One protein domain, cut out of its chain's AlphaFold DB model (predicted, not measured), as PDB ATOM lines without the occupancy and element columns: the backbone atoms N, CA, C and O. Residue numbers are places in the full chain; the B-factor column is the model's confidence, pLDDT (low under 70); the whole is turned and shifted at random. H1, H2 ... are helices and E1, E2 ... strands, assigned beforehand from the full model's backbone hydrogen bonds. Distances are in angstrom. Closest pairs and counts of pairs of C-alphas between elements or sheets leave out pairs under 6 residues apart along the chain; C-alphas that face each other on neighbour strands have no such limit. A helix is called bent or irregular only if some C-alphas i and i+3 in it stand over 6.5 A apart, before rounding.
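This is residues 15 to 77 and 244 to 262 of the 336 residues of a protein of Comamonadaceae bacterium (UniProt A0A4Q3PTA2). A small two-stranded parallel sheet, E1 beside E2, forms the core, with H3 over one face and the longer H4 over the other. The short helices H1 and H2 lie on H3's side of the sheet, joined by a loop, while the short H5 sits by Lys 51 and Ala 69, where the two strands begin. The 82 printed residues hold five named helices and two named strands, in the order H1, H2, E1, H3, E2, H4, H5, and the class is mostly helix. The whole is compact, with a radius of gyration of the C-alphas of 12.8 A, and its outline is flat, spanning 35 by 33 by 17 A.

Residues 15 to 26 hold no named element, but residues 22 to 23 pair in parallel with residues 51 to 52 of E1, residues 51 to 54. H1, residues 27 to 30, is close to but not clearly touching H3, residues 57 to 65; their closest C-alphas, those of Leu 27 and Leu 59, are 6.9 A apart. H2, residues 41 to 45, is also close to but not clearly touching H3, with the closest C-alphas, those of Trp 44 and Thr 63, 7.7 A apart. E1 and E2, residues 69 to 72, are parallel neighbours, with 21 degrees between their directions; N 52 and O 69 are 2.8 A apart and N 71 and O 52 2.9 A, both within hydrogen-bond range. E1, H3 and E2 form a strand-helix-strand unit, two parallel neighbour strands with a helix between them along the chain, and its crossover is right-handed. The closest C-alphas of H3 and E2 are those of His 60 and Trp 72, 6.1 A apart. H4, residues 244 to 255, is apart from H3; its closest C-alpha pair with E2 is Phe 253 and Ser 71, 7.4 A. H5, residues 258 to 261, has its closest C-alpha pair with E2 at Phe 261 and Ala 69, 6.2 A. Every O i to N i+4 pair is within hydrogen-bond range in H2 and H3, against 6 of 8 in H4; H1 and H5 are too short for such a pair.

H1 begins at C-alpha 27, (149.837, 187.060, 143.398), and measures 5.9 A, as does H2. E1 spans 9.6 A from C-alpha 51, (163.685, 184.524, 151.468). H3 spans 12.2 A and E2 10.4 A. H4 spans 17.4 A and is irregular, with C-alphas 245 and 248 7.2 A apart. H5 spans 5.7 A and ends at C-alpha 261, (171.356, 187.615, 151.810).

The two farthest C-alphas, those of Asp 42 and Ser 245, are 35.2 A apart. Residues 78 to 243 are not printed, and C-alphas 77 and 244 stand 9.9 A apart across this cut. Of the links printed whole, H1 to H2 is short and the others are tight. The mean pLDDT of the printed part is 90.3, with residues 36 to 37 under 70.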
ATOM      1  N   ARG A  15     162.107 182.333 160.244       83.81
ATOM      2  CA  ARG A  15     163.559 182.161 160.342       83.81
ATOM      3  C   ARG A  15     164.022 181.676 161.724       83.81
ATOM      4  O   ARG A  15     165.018 180.968 161.815       83.81
ATOM      5  N   GLN A  16     163.303 182.004 162.798       84.25
ATOM      6  CA  GLN A  16     163.638 181.518 164.145       84.25
ATOM      7  C   GLN A  16     163.441 180.000 164.277       84.25
ATOM      8  O   GLN A  16     164.033 179.373 165.147       84.25
ATOM      9  N   ARG A  17     162.629 179.404 163.394       85.88
ATOM     10  CA  ARG A  17     162.352 177.964 163.357       85.88
ATOM     11  C   ARG A  17     163.268 177.215 162.386       85.88
ATOM     12  O   ARG A  17     163.500 176.025 162.579       85.88
ATOM     13  N   HIS A  18     163.778 177.880 161.346       88.75
ATOM     14  CA  HIS A  18     164.723 177.286 160.399       88.75
ATOM     15  C   HIS A  18     165.637 178.349 159.752       88.75
ATOM     16  O   HIS A  18     165.139 179.379 159.297       88.75
ATOM     17  N   PRO A  19     166.957 178.105 159.619       86.75
ATOM     18  CA  PRO A  19     167.908 179.094 159.086       86.75
ATOM     19  C   PRO A  19     167.754 179.378 157.581       86.75
ATOM     20  O   PRO A  19     168.283 180.367 157.072       86.75
ATOM     21  N   ASN A  20     167.040 178.515 156.857       92.19
ATOM     22  CA  ASN A  20     166.784 178.650 155.425       92.19
ATOM     23  C   ASN A  20     165.289 178.460 155.128       92.19
ATOM     24  O   ASN A  20     164.835 177.338 154.905       92.19
ATOM     25  N   VAL A  21     164.517 179.544 155.188       92.69
ATOM     26  CA  VAL A  21     163.087 179.553 154.842       92.69
ATOM     27  C   VAL A  21     162.915 180.283 153.522       92.69
ATOM     28  O   VAL A  21     163.338 181.434 153.399       92.69
ATOM     29  N   VAL A  22     162.272 179.623 152.558       94.81
ATOM     30  CA  VAL A  22     161.864 180.210 151.279       94.81
ATOM     31  C   VAL A  22     160.345 180.171 151.194       94.81
ATOM     32  O   VAL A  22     159.750 179.098 151.276       94.81
ATOM     33  N   TYR A  23     159.727 181.331 151.015       94.62
ATOM     34  CA  TYR A  23     158.306 181.449 150.721       94.62
ATOM     35  C   TYR A  23     158.103 181.775 149.240       94.62
ATOM     36  O   TYR A  23     158.851 182.559 148.659       94.62
ATOM     37  N   ILE A  24     157.101 181.146 148.630       94.62
ATOM     38  CA  ILE A  24     156.770 181.297 147.211       94.62
ATOM     39  C   ILE A  24     155.320 181.784 147.138       94.62
ATOM     40  O   ILE A  24     154.403 180.958 147.162       94.62
ATOM     41  N   PRO A  25     155.087 183.106 147.156       92.19
ATOM     42  CA  PRO A  25     153.744 183.653 147.104       92.19
ATOM     43  C   PRO A  25     153.163 183.553 145.693       92.19
ATOM     44  O   PRO A  25     153.869 183.683 144.692       92.19
ATOM     45  N   MET A  26     151.845 183.396 145.633       90.44
ATOM     46  CA  MET A  26     151.064 183.542 144.410       90.44
ATOM     47  C   MET A  26     150.351 184.896 144.465       90.44
ATOM     48  O   MET A  26     149.746 185.208 145.488       90.44
ATOM     49  N   LEU A  27     150.431 185.711 143.407       90.31
ATOM     50  CA  LEU A  27     149.837 187.060 143.398       90.31
ATOM     51  C   LEU A  27     148.338 187.052 143.725       90.31
ATOM     52  O   LEU A  27     147.887 187.826 144.566       90.31
ATOM     53  N   ASP A  28     147.599 186.105 143.152       88.19
ATOM     54  CA  ASP A  28     146.158 185.935 143.345       88.19
ATOM     55  C   ASP A  28     145.755 185.584 144.793       88.19
ATOM     56  O   ASP A  28     144.581 185.703 145.143       88.19
ATOM     57  N   GLN A  29     146.708 185.229 145.666       87.19
ATOM     58  CA  GLN A  29     146.476 185.092 147.112       87.19
ATOM     59  C   GLN A  29     146.082 186.426 147.766       87.19
ATOM     60  O   GLN A  29     145.390 186.437 148.784       87.19
ATOM     61  N   PHE A  30     146.519 187.552 147.199       85.75
ATOM     62  CA  PHE A  30     146.267 188.889 147.738       85.75
ATOM     63  C   PHE A  30     145.037 189.561 147.111       85.75
ATOM     64  O   PHE A  30     144.804 190.750 147.328       85.75
ATOM     65  N   GLY A  31     144.232 188.799 146.361       82.75
ATOM     66  CA  GLY A  31     143.096 189.320 145.610       82.75
ATOM     67  C   GLY A  31     143.539 190.162 144.414       82.75
ATOM     68  O   GLY A  31     144.616 189.951 143.868       82.75
ATOM     69  N   ILE A  32     142.692 191.111 144.006       81.12
ATOM     70  CA  ILE A  32     143.028 192.076 142.952       81.12
ATOM     71  C   ILE A  32     144.070 193.042 143.496       81.12
ATOM     72  O   ILE A  32     143.755 193.872 144.348       81.12
ATOM     73  N   TRP A  33     145.297 192.944 142.986       77.94
ATOM     74  CA  TRP A  33     146.396 193.827 143.342       77.94
ATOM     75  C   TRP A  33     146.009 195.308 143.207       77.94
ATOM     76  O   TRP A  33     145.720 195.817 142.121       77.94
ATOM     77  N   GLN A  34     146.026 196.024 144.331       76.00
ATOM     78  CA  GLN A  34     145.690 197.453 144.394       76.00
ATOM     79  C   GLN A  34     146.926 198.363 144.393       76.00
ATOM     80  O   GLN A  34     146.821 199.559 144.662       76.00
ATOM     81  N   GLY A  35     148.102 197.816 144.078       72.75
ATOM     82  CA  GLY A  35     149.359 198.551 144.149       72.75
ATOM     83  C   GLY A  35     150.033 198.481 145.526       72.75
ATOM     84  O   GLY A  35     149.518 197.876 146.467       72.75
ATOM     85  N   PRO A  36     151.200 199.132 145.660       64.75
ATOM     86  CA  PRO A  36     152.052 199.042 146.848       64.75
ATOM     87  C   PRO A  36     151.481 199.748 148.088       64.75
ATOM     88  O   PRO A  36     152.026 199.587 149.174       64.75
ATOM     89  N   MET A  37     150.397 200.523 147.953       61.84
ATOM     90  CA  MET A  37     149.745 201.194 149.087       61.84
ATOM     91  C   MET A  37     148.849 200.262 149.911       61.84
ATOM     92  O   MET A  37     148.372 200.654 150.976       61.84
ATOM     93  N   PHE A  38     148.603 199.037 149.440       70.38
ATOM     94  CA  PHE A  38     147.834 198.069 150.204       70.38
ATOM     95  C   PHE A  38     148.679 197.571 151.386       70.38
ATOM     96  O   PHE A  38     149.704 196.912 151.197       70.38
ATOM     97  N   ASN A  39     148.277 197.923 152.612       77.19
ATOM     98  CA  ASN A  39     149.055 197.618 153.810       77.19
ATOM     99  C   ASN A  39     149.069 196.106 154.085       77.19
ATOM    100  O   ASN A  39     148.141 195.563 154.676       77.19
ATOM    101  N   GLN A  40     150.152 195.446 153.676       85.75
ATOM    102  CA  GLN A  40     150.411 194.025 153.926       85.75
ATOM    103  C   GLN A  40     151.461 193.805 155.027       85.75
ATOM    104  O   GLN A  40     152.045 192.726 155.117       85.75
ATOM    105  N   SER A  41     151.737 194.816 155.857       84.12
ATOM    106  CA  SER A  41     152.822 194.760 156.848       84.12
ATOM    107  C   SER A  41     152.664 193.580 157.810       84.12
ATOM    108  O   SER A  41     153.619 192.838 158.025       84.12
ATOM    109  N   ASP A  42     151.448 193.347 158.311       85.25
ATOM    110  CA  ASP A  42     151.151 192.240 159.230       85.25
ATOM    111  C   ASP A  42     151.364 190.868 158.584       85.25
ATOM    112  O   ASP A  42     151.855 189.940 159.229       85.25
ATOM    113  N   PHE A  43     151.022 190.739 157.301       88.75
ATOM    114  CA  PHE A  43     151.240 189.511 156.549       88.75
ATOM    115  C   PHE A  43     152.740 189.234 156.373       88.75
ATOM    116  O   PHE A  43     153.204 188.117 156.601       88.75
ATOM    117  N   TRP A  44     153.517 190.254 155.995       89.19
ATOM    118  CA  TRP A  44     154.945 190.103 155.702       89.19
ATOM    119  C   TRP A  44     155.841 190.069 156.947       89.19
ATOM    120  O   TRP A  44     156.968 189.575 156.866       89.19
ATOM    121  N   ALA A  45     155.353 190.518 158.108       88.88
ATOM    122  CA  ALA A  45     156.117 190.576 159.354       88.88
ATOM    123  C   ALA A  45     156.737 189.223 159.754       88.88
ATOM    124  O   ALA A  45     157.909 189.156 160.125       88.88
ATOM    125  N   VAL A  46     155.997 188.119 159.613       90.00
ATOM    126  CA  VAL A  46     156.496 186.779 159.986       90.00
ATOM    127  C   VAL A  46     157.575 186.242 159.035       90.00
ATOM    128  O   VAL A  46     158.260 185.270 159.358       90.00
ATOM    129  N   PHE A  47     157.761 186.867 157.871       91.75
ATOM    130  CA  PHE A  47     158.767 186.486 156.878       91.75
ATOM    131  C   PHE A  47     160.077 187.265 157.017       91.75
ATOM    132  O   PHE A  47     160.997 187.061 156.222       91.75
ATOM    133  N   GLN A  48     160.214 188.116 158.033       89.62
ATOM    134  CA  GLN A  48     161.454 188.847 158.274       89.62
ATOM    135  C   GLN A  48     162.650 187.902 158.444       89.62
ATOM    136  O   GLN A  48     162.584 186.860 159.104       89.62
ATOM    137  N   GLY A  49     163.742 188.245 157.759       90.19
ATOM    138  CA  GLY A  49     164.933 187.407 157.661       90.19
ATOM    139  C   GLY A  49     164.769 186.123 156.821       90.19
ATOM    140  O   GLY A  49     165.718 185.344 156.734       90.19
ATOM    141  N   SER A  50     163.607 185.859 156.222       93.94
ATOM    142  CA  SER A  50     163.399 184.726 155.302       93.94
ATOM    143  C   SER A  50     163.751 185.120 153.862       93.94
ATOM    144  O   SER A  50     164.259 186.204 153.609       93.94
ATOM    145  N   LYS A  51     163.515 184.236 152.896       95.50
ATOM    146  CA  LYS A  51     163.685 184.524 151.468       95.50
ATOM    147  C   LYS A  51     162.361 184.379 150.746       95.50
ATOM    148  O   LYS A  51     161.591 183.477 151.068       95.50
ATOM    149  N   ILE A  52     162.126 185.213 149.743       96.38
ATOM    150  CA  ILE A  52     160.948 185.128 148.886       96.38
ATOM    151  C   ILE A  52     161.380 184.831 147.453       96.38
ATOM    152  O   ILE A  52     162.195 185.557 146.892       96.38
ATOM    153  N   LEU A  53     160.831 183.776 146.854       96.88
ATOM    154  CA  LEU A  53     160.931 183.543 145.415       96.88
ATOM    155  C   LEU A  53     159.610 183.973 144.774       96.88
ATOM    156  O   LEU A  53     158.585 183.324 144.961       96.88
ATOM    157  N   ASN A  54     159.642 185.081 144.047       95.81
ATOM    158  CA  ASN A  54     158.478 185.700 143.435       95.81
ATOM    159  C   ASN A  54     158.366 185.351 141.952       95.81
ATOM    160  O   ASN A  54     159.345 185.436 141.211       95.81
ATOM    161  N   PHE A  55     157.137 185.072 141.519       94.94
ATOM    162  CA  PHE A  55     156.774 184.960 140.102       94.94
ATOM    163  C   PHE A  55     155.973 186.158 139.578       94.94
ATOM    164  O   PHE A  55     155.627 186.193 138.401       94.94
ATOM    165  N   SER A  56     155.718 187.145 140.441       93.44
ATOM    166  CA  SER A  56     155.204 188.460 140.066       93.44
ATOM    167  C   SER A  56     156.213 189.534 140.447       93.44
ATOM    168  O   SER A  56     156.701 189.578 141.582       93.44
ATOM    169  N   ASN A  57     156.486 190.431 139.508       93.19
ATOM    170  CA  ASN A  57     157.320 191.601 139.731       93.19
ATOM    171  C   ASN A  57     156.710 192.544 140.782       93.19
ATOM    172  O   ASN A  57     157.429 193.124 141.592       93.19
ATOM    173  N   ALA A  58     155.379 192.660 140.832       90.94
ATOM    174  CA  ALA A  58     154.698 193.486 141.828       90.94
ATOM    175  C   ALA A  58     154.989 193.012 143.263       90.94
ATOM    176  O   ALA A  58     155.389 193.810 144.116       90.94
ATOM    177  N   LEU A  59     154.870 191.704 143.521       91.50
ATOM    178  CA  LEU A  59     155.217 191.126 144.824       91.50
ATOM    179  C   LEU A  59     156.718 191.174 145.107       91.50
ATOM    180  O   LEU A  59     157.125 191.382 146.251       91.50
ATOM    181  N   HIS A  60     157.555 191.020 144.082       94.44
ATOM    182  CA  HIS A  60     158.995 191.191 144.226       94.44
ATOM    183  C   HIS A  60     159.345 192.589 144.755       94.44
ATOM    184  O   HIS A  60     159.993 192.705 145.795       94.44
ATOM    185  N   CYS A  61     158.832 193.640 144.115       92.50
ATOM    186  CA  CYS A  61     159.028 195.020 144.554       92.50
ATOM    187  C   CYS A  61     158.471 195.266 145.964       92.50
ATOM    188  O   CYS A  61     159.148 195.872 146.793       92.50
ATOM    189  N   LEU A  62     157.268 194.759 146.266       90.75
ATOM    190  CA  LEU A  62     156.659 194.879 147.593       90.75
ATOM    191  C   LEU A  62     157.533 194.237 148.683       90.75
ATOM    192  O   LEU A  62     157.791 194.844 149.720       90.75
ATOM    193  N   THR A  63     158.001 193.012 148.449       91.31
ATOM    194  CA  THR A  63     158.805 192.255 149.422       91.31
ATOM    195  C   THR A  63     160.175 192.882 149.657       91.31
ATOM    196  O   THR A  63     160.616 192.940 150.807       91.31
ATOM    197  N   ILE A  64     160.805 193.438 148.615       92.00
ATOM    198  CA  ILE A  64     162.004 194.277 148.766       92.00
ATOM    199  C   ILE A  64     161.690 195.522 149.602       92.00
ATOM    200  O   ILE A  64     162.475 195.871 150.479       92.00
ATOM    201  N   GLY A  65     160.538 196.162 149.375       89.25
ATOM    202  CA  GLY A  65     160.078 197.310 150.162       89.25
ATOM    203  C   GLY A  65     159.935 197.008 151.659       89.25
ATOM    204  O   GLY A  65     160.212 197.872 152.483       89.25
ATOM    205  N   PHE A  66     159.596 195.767 152.022       88.50
ATOM    206  CA  PHE A  66     159.586 195.285 153.413       88.50
ATOM    207  C   PHE A  66     160.966 194.864 153.948       88.50
ATOM    208  O   PHE A  66     161.064 194.329 155.055       88.50
ATOM    209  N   GLY A  67     162.034 195.065 153.173       90.69
ATOM    210  CA  GLY A  67     163.392 194.667 153.531       90.69
ATOM    211  C   GLY A  67     163.620 193.156 153.496       90.69
ATOM    212  O   GLY A  67     164.564 192.673 154.117       90.69
ATOM    213  N   ILE A  68     162.774 192.383 152.806       92.81
ATOM    214  CA  ILE A  68     162.895 190.924 152.740       92.81
ATOM    215  C   ILE A  68     163.720 190.529 151.511       92.81
ATOM    216  O   ILE A  68     163.520 191.053 150.414       92.81
ATOM    217  N   ALA A  69     164.653 189.586 151.680       95.38
ATOM    218  CA  ALA A  69     165.439 189.052 150.578       95.38
ATOM    219  C   ALA A  69     164.506 188.413 149.543       95.38
ATOM    220  O   ALA A  69     163.718 187.523 149.867       95.38
ATOM    221  N   SER A  70     164.599 188.866 148.298       96.31
ATOM    222  CA  SER A  70     163.647 188.518 147.252       96.31
ATOM    223  C   SER A  70     164.382 188.214 145.955       96.31
ATOM    224  O   SER A  70     165.268 188.967 145.556       96.31
ATOM    225  N   SER A  71     164.001 187.123 145.299       97.00
ATOM    226  CA  SER A  71     164.401 186.793 143.932       97.00
ATOM    227  C   SER A  71     163.157 186.760 143.062       97.00
ATOM    228  O   SER A  71     162.126 186.241 143.489       97.00
ATOM    229  N   TRP A  72     163.247 187.290 141.848       96.06
ATOM    230  CA  TRP A  72     162.162 187.250 140.875       96.06
ATOM    231  C   TRP A  72     162.533 186.366 139.696       96.06
ATOM    232  O   TRP A  72     163.645 186.444 139.178       96.06
ATOM    233  N   ALA A  73     161.594 185.525 139.282       94.44
ATOM    234  CA  ALA A  73     161.731 184.687 138.107       94.44
ATOM    235  C   ALA A  73     160.426 184.692 137.312       94.44
ATOM    236  O   ALA A  73     159.340 184.650 137.886       94.44
ATOM    237  N   ARG A  74     160.530 184.692 135.983       93.44
ATOM    238  CA  ARG A  74     159.380 184.471 135.100       93.44
ATOM    239  C   ARG A  74     159.374 183.026 134.646       93.44
ATOM    240  O   ARG A  74     160.363 182.543 134.100       93.44
ATOM    241  N   TYR A  75     158.270 182.342 134.901       94.25
ATOM    242  CA  TYR A  75     158.104 180.950 134.524       94.25
ATOM    243  C   TYR A  75     157.566 180.851 133.100       94.25
ATOM    244  O   TYR A  75     156.581 181.496 132.753       94.25
ATOM    245  N   TYR A  76     158.167 179.970 132.311       95.06
ATOM    246  CA  TYR A  76     157.640 179.542 131.024       95.06
ATOM    247  C   TYR A  76     157.698 178.018 130.974       95.06
ATOM    248  O   TYR A  76     158.732 177.429 131.285       95.06
ATOM    249  N   GLN A  77     156.603 177.368 130.583       91.00
ATOM    250  CA  GLN A  77     156.614 175.940 130.264       91.00
ATOM    251  C   GLN A  77     157.210 175.693 128.864       91.00
ATOM    252  O   GLN A  77     157.207 176.602 128.027       91.00
ATOM    253  N   LEU A 244     165.281 178.188 131.605       96.19
ATOM    254  CA  LEU A 244     166.308 177.149 131.728       96.19
ATOM    255  C   LEU A 244     167.676 177.732 132.100       96.19
ATOM    256  O   LEU A 244     168.373 177.171 132.940       96.19
ATOM    257  N   SER A 245     168.057 178.874 131.521       96.12
ATOM    258  CA  SER A 245     169.327 179.533 131.858       96.12
ATOM    259  C   SER A 245     169.364 180.096 133.285       96.12
ATOM    260  O   SER A 245     170.436 180.204 133.874       96.12
ATOM    261  N   ALA A 246     168.204 180.432 133.855       94.56
ATOM    262  CA  ALA A 246     168.078 180.974 135.205       94.56
ATOM    263  C   ALA A 246     167.978 179.887 136.292       94.56
ATOM    264  O   ALA A 246     168.070 180.213 137.479       94.56
ATOM    265  N   GLU A 247     167.796 178.614 135.917       94.81
ATOM    266  CA  GLU A 247     167.543 177.509 136.851       94.81
ATOM    267  C   GLU A 247     168.623 177.411 137.935       94.81
ATOM    268  O   GLU A 247     168.300 177.324 139.120       94.81
ATOM    269  N   GLU A 248     169.900 177.490 137.551       96.50
ATOM    270  CA  GLU A 248     171.015 177.407 138.497       96.50
ATOM    271  C   GLU A 248     170.953 178.521 139.551       96.50
ATOM    272  O   GLU A 248     171.091 178.248 140.744       96.50
ATOM    273  N   GLY A 249     170.657 179.757 139.137       96.88
ATOM    274  CA  GLY A 249     170.518 180.897 140.046       96.88
ATOM    275  C   GLY A 249     169.317 180.770 140.984       96.88
ATOM    276  O   GLY A 249     169.407 181.122 142.160       96.88
ATOM    277  N   ILE A 250     168.203 180.212 140.504       96.69
ATOM    278  CA  ILE A 250     167.022 179.943 141.337       96.69
ATOM    279  C   ILE A 250     167.343 178.861 142.377       96.69
ATOM    280  O   ILE A 250     166.997 179.007 143.552       96.69
ATOM    281  N   VAL A 251     168.022 177.786 141.971       97.06
ATOM    282  CA  VAL A 251     168.432 176.704 142.874       97.06
ATOM    283  C   VAL A 251     169.427 177.211 143.917       97.06
ATOM    284  O   VAL A 251     169.251 176.924 145.102       97.06
ATOM    285  N   ASP A 252     170.422 178.000 143.514       97.44
ATOM    286  CA  ASP A 252     171.358 178.650 144.435       97.44
ATOM    287  C   ASP A 252     170.621 179.557 145.430       97.44
ATOM    288  O   ASP A 252     170.801 179.412 146.641       97.44
ATOM    289  N   PHE A 253     169.696 180.397 144.953       97.19
ATOM    290  CA  PHE A 253     168.866 181.231 145.821       97.19
ATOM    291  C   PHE A 253     168.072 180.404 146.834       97.19
ATOM    292  O   PHE A 253     167.963 180.804 147.990       97.19
ATOM    293  N   ILE A 254     167.527 179.247 146.446       96.12
ATOM    294  CA  ILE A 254     166.774 178.361 147.347       96.12
ATOM    295  C   ILE A 254     167.696 177.703 148.383       96.12
ATOM    296  O   ILE A 254     167.357 177.656 149.572       96.12
ATOM    297  N   LEU A 255     168.856 177.199 147.965       95.69
ATOM    298  CA  LEU A 255     169.742 176.406 148.819       95.69
ATOM    299  C   LEU A 255     170.607 177.252 149.755       95.69
ATOM    300  O   LEU A 255     170.882 176.808 150.872       95.69
ATOM    301  N   ARG A 256     171.003 178.458 149.338       94.81
ATOM    302  CA  ARG A 256     171.851 179.346 150.136       94.81
ATOM    303  C   ARG A 256     171.133 179.785 151.421       94.81
ATOM    304  O   ARG A 256     169.993 180.246 151.328       94.81
ATOM    305  N   PRO A 257     171.737 179.650 152.614       93.12
ATOM    306  CA  PRO A 257     171.155 180.106 153.875       93.12
ATOM    307  C   PRO A 257     170.635 181.542 153.810       93.12
ATOM    308  O   PRO A 257     171.236 182.408 153.175       93.12
ATOM    309  N   SER A 258     169.522 181.821 154.496       92.81
ATOM    310  CA  SER A 258     168.915 183.150 154.422       92.81
ATOM    311  C   SER A 258     169.865 184.235 154.936       92.81
ATOM    312  O   SER A 258     169.826 185.347 154.435       92.81
ATOM    313  N   GLU A 259     170.732 183.942 155.913       91.00
ATOM    314  CA  GLU A 259     171.682 184.896 156.511       91.00
ATOM    315  C   GLU A 259     172.608 185.596 155.527       91.00
ATOM    316  O   GLU A 259     172.820 186.801 155.653       91.00
ATOM    317  N   GLU A 260     173.075 184.882 154.510       93.12
ATOM    318  CA  GLU A 260     174.008 185.420 153.526       93.12
ATOM    319  C   GLU A 260     173.385 186.555 152.706       93.12
ATOM    320  O   GLU A 260     174.076 187.480 152.289       93.12
ATOM    321  N   PHE A 261     172.060 186.554 152.533       92.62
ATOM    322  CA  PHE A 261     171.356 187.615 151.810       92.62
ATOM    323  C   PHE A 261     171.165 188.895 152.625       92.62
ATOM    324  O   PHE A 261     170.816 189.925 152.038       92.62
ATOM    325  N   TYR A 262     171.404 188.841 153.937       90.62
ATOM    326  CA  TYR A 262     171.265 189.966 154.862       90.62
ATOM    327  C   TYR A 262     172.592 190.431 155.469       90.62
ATOM    328  O   TYR A 262     172.613 191.454 156.152       90.62
TER     329      TYR A 262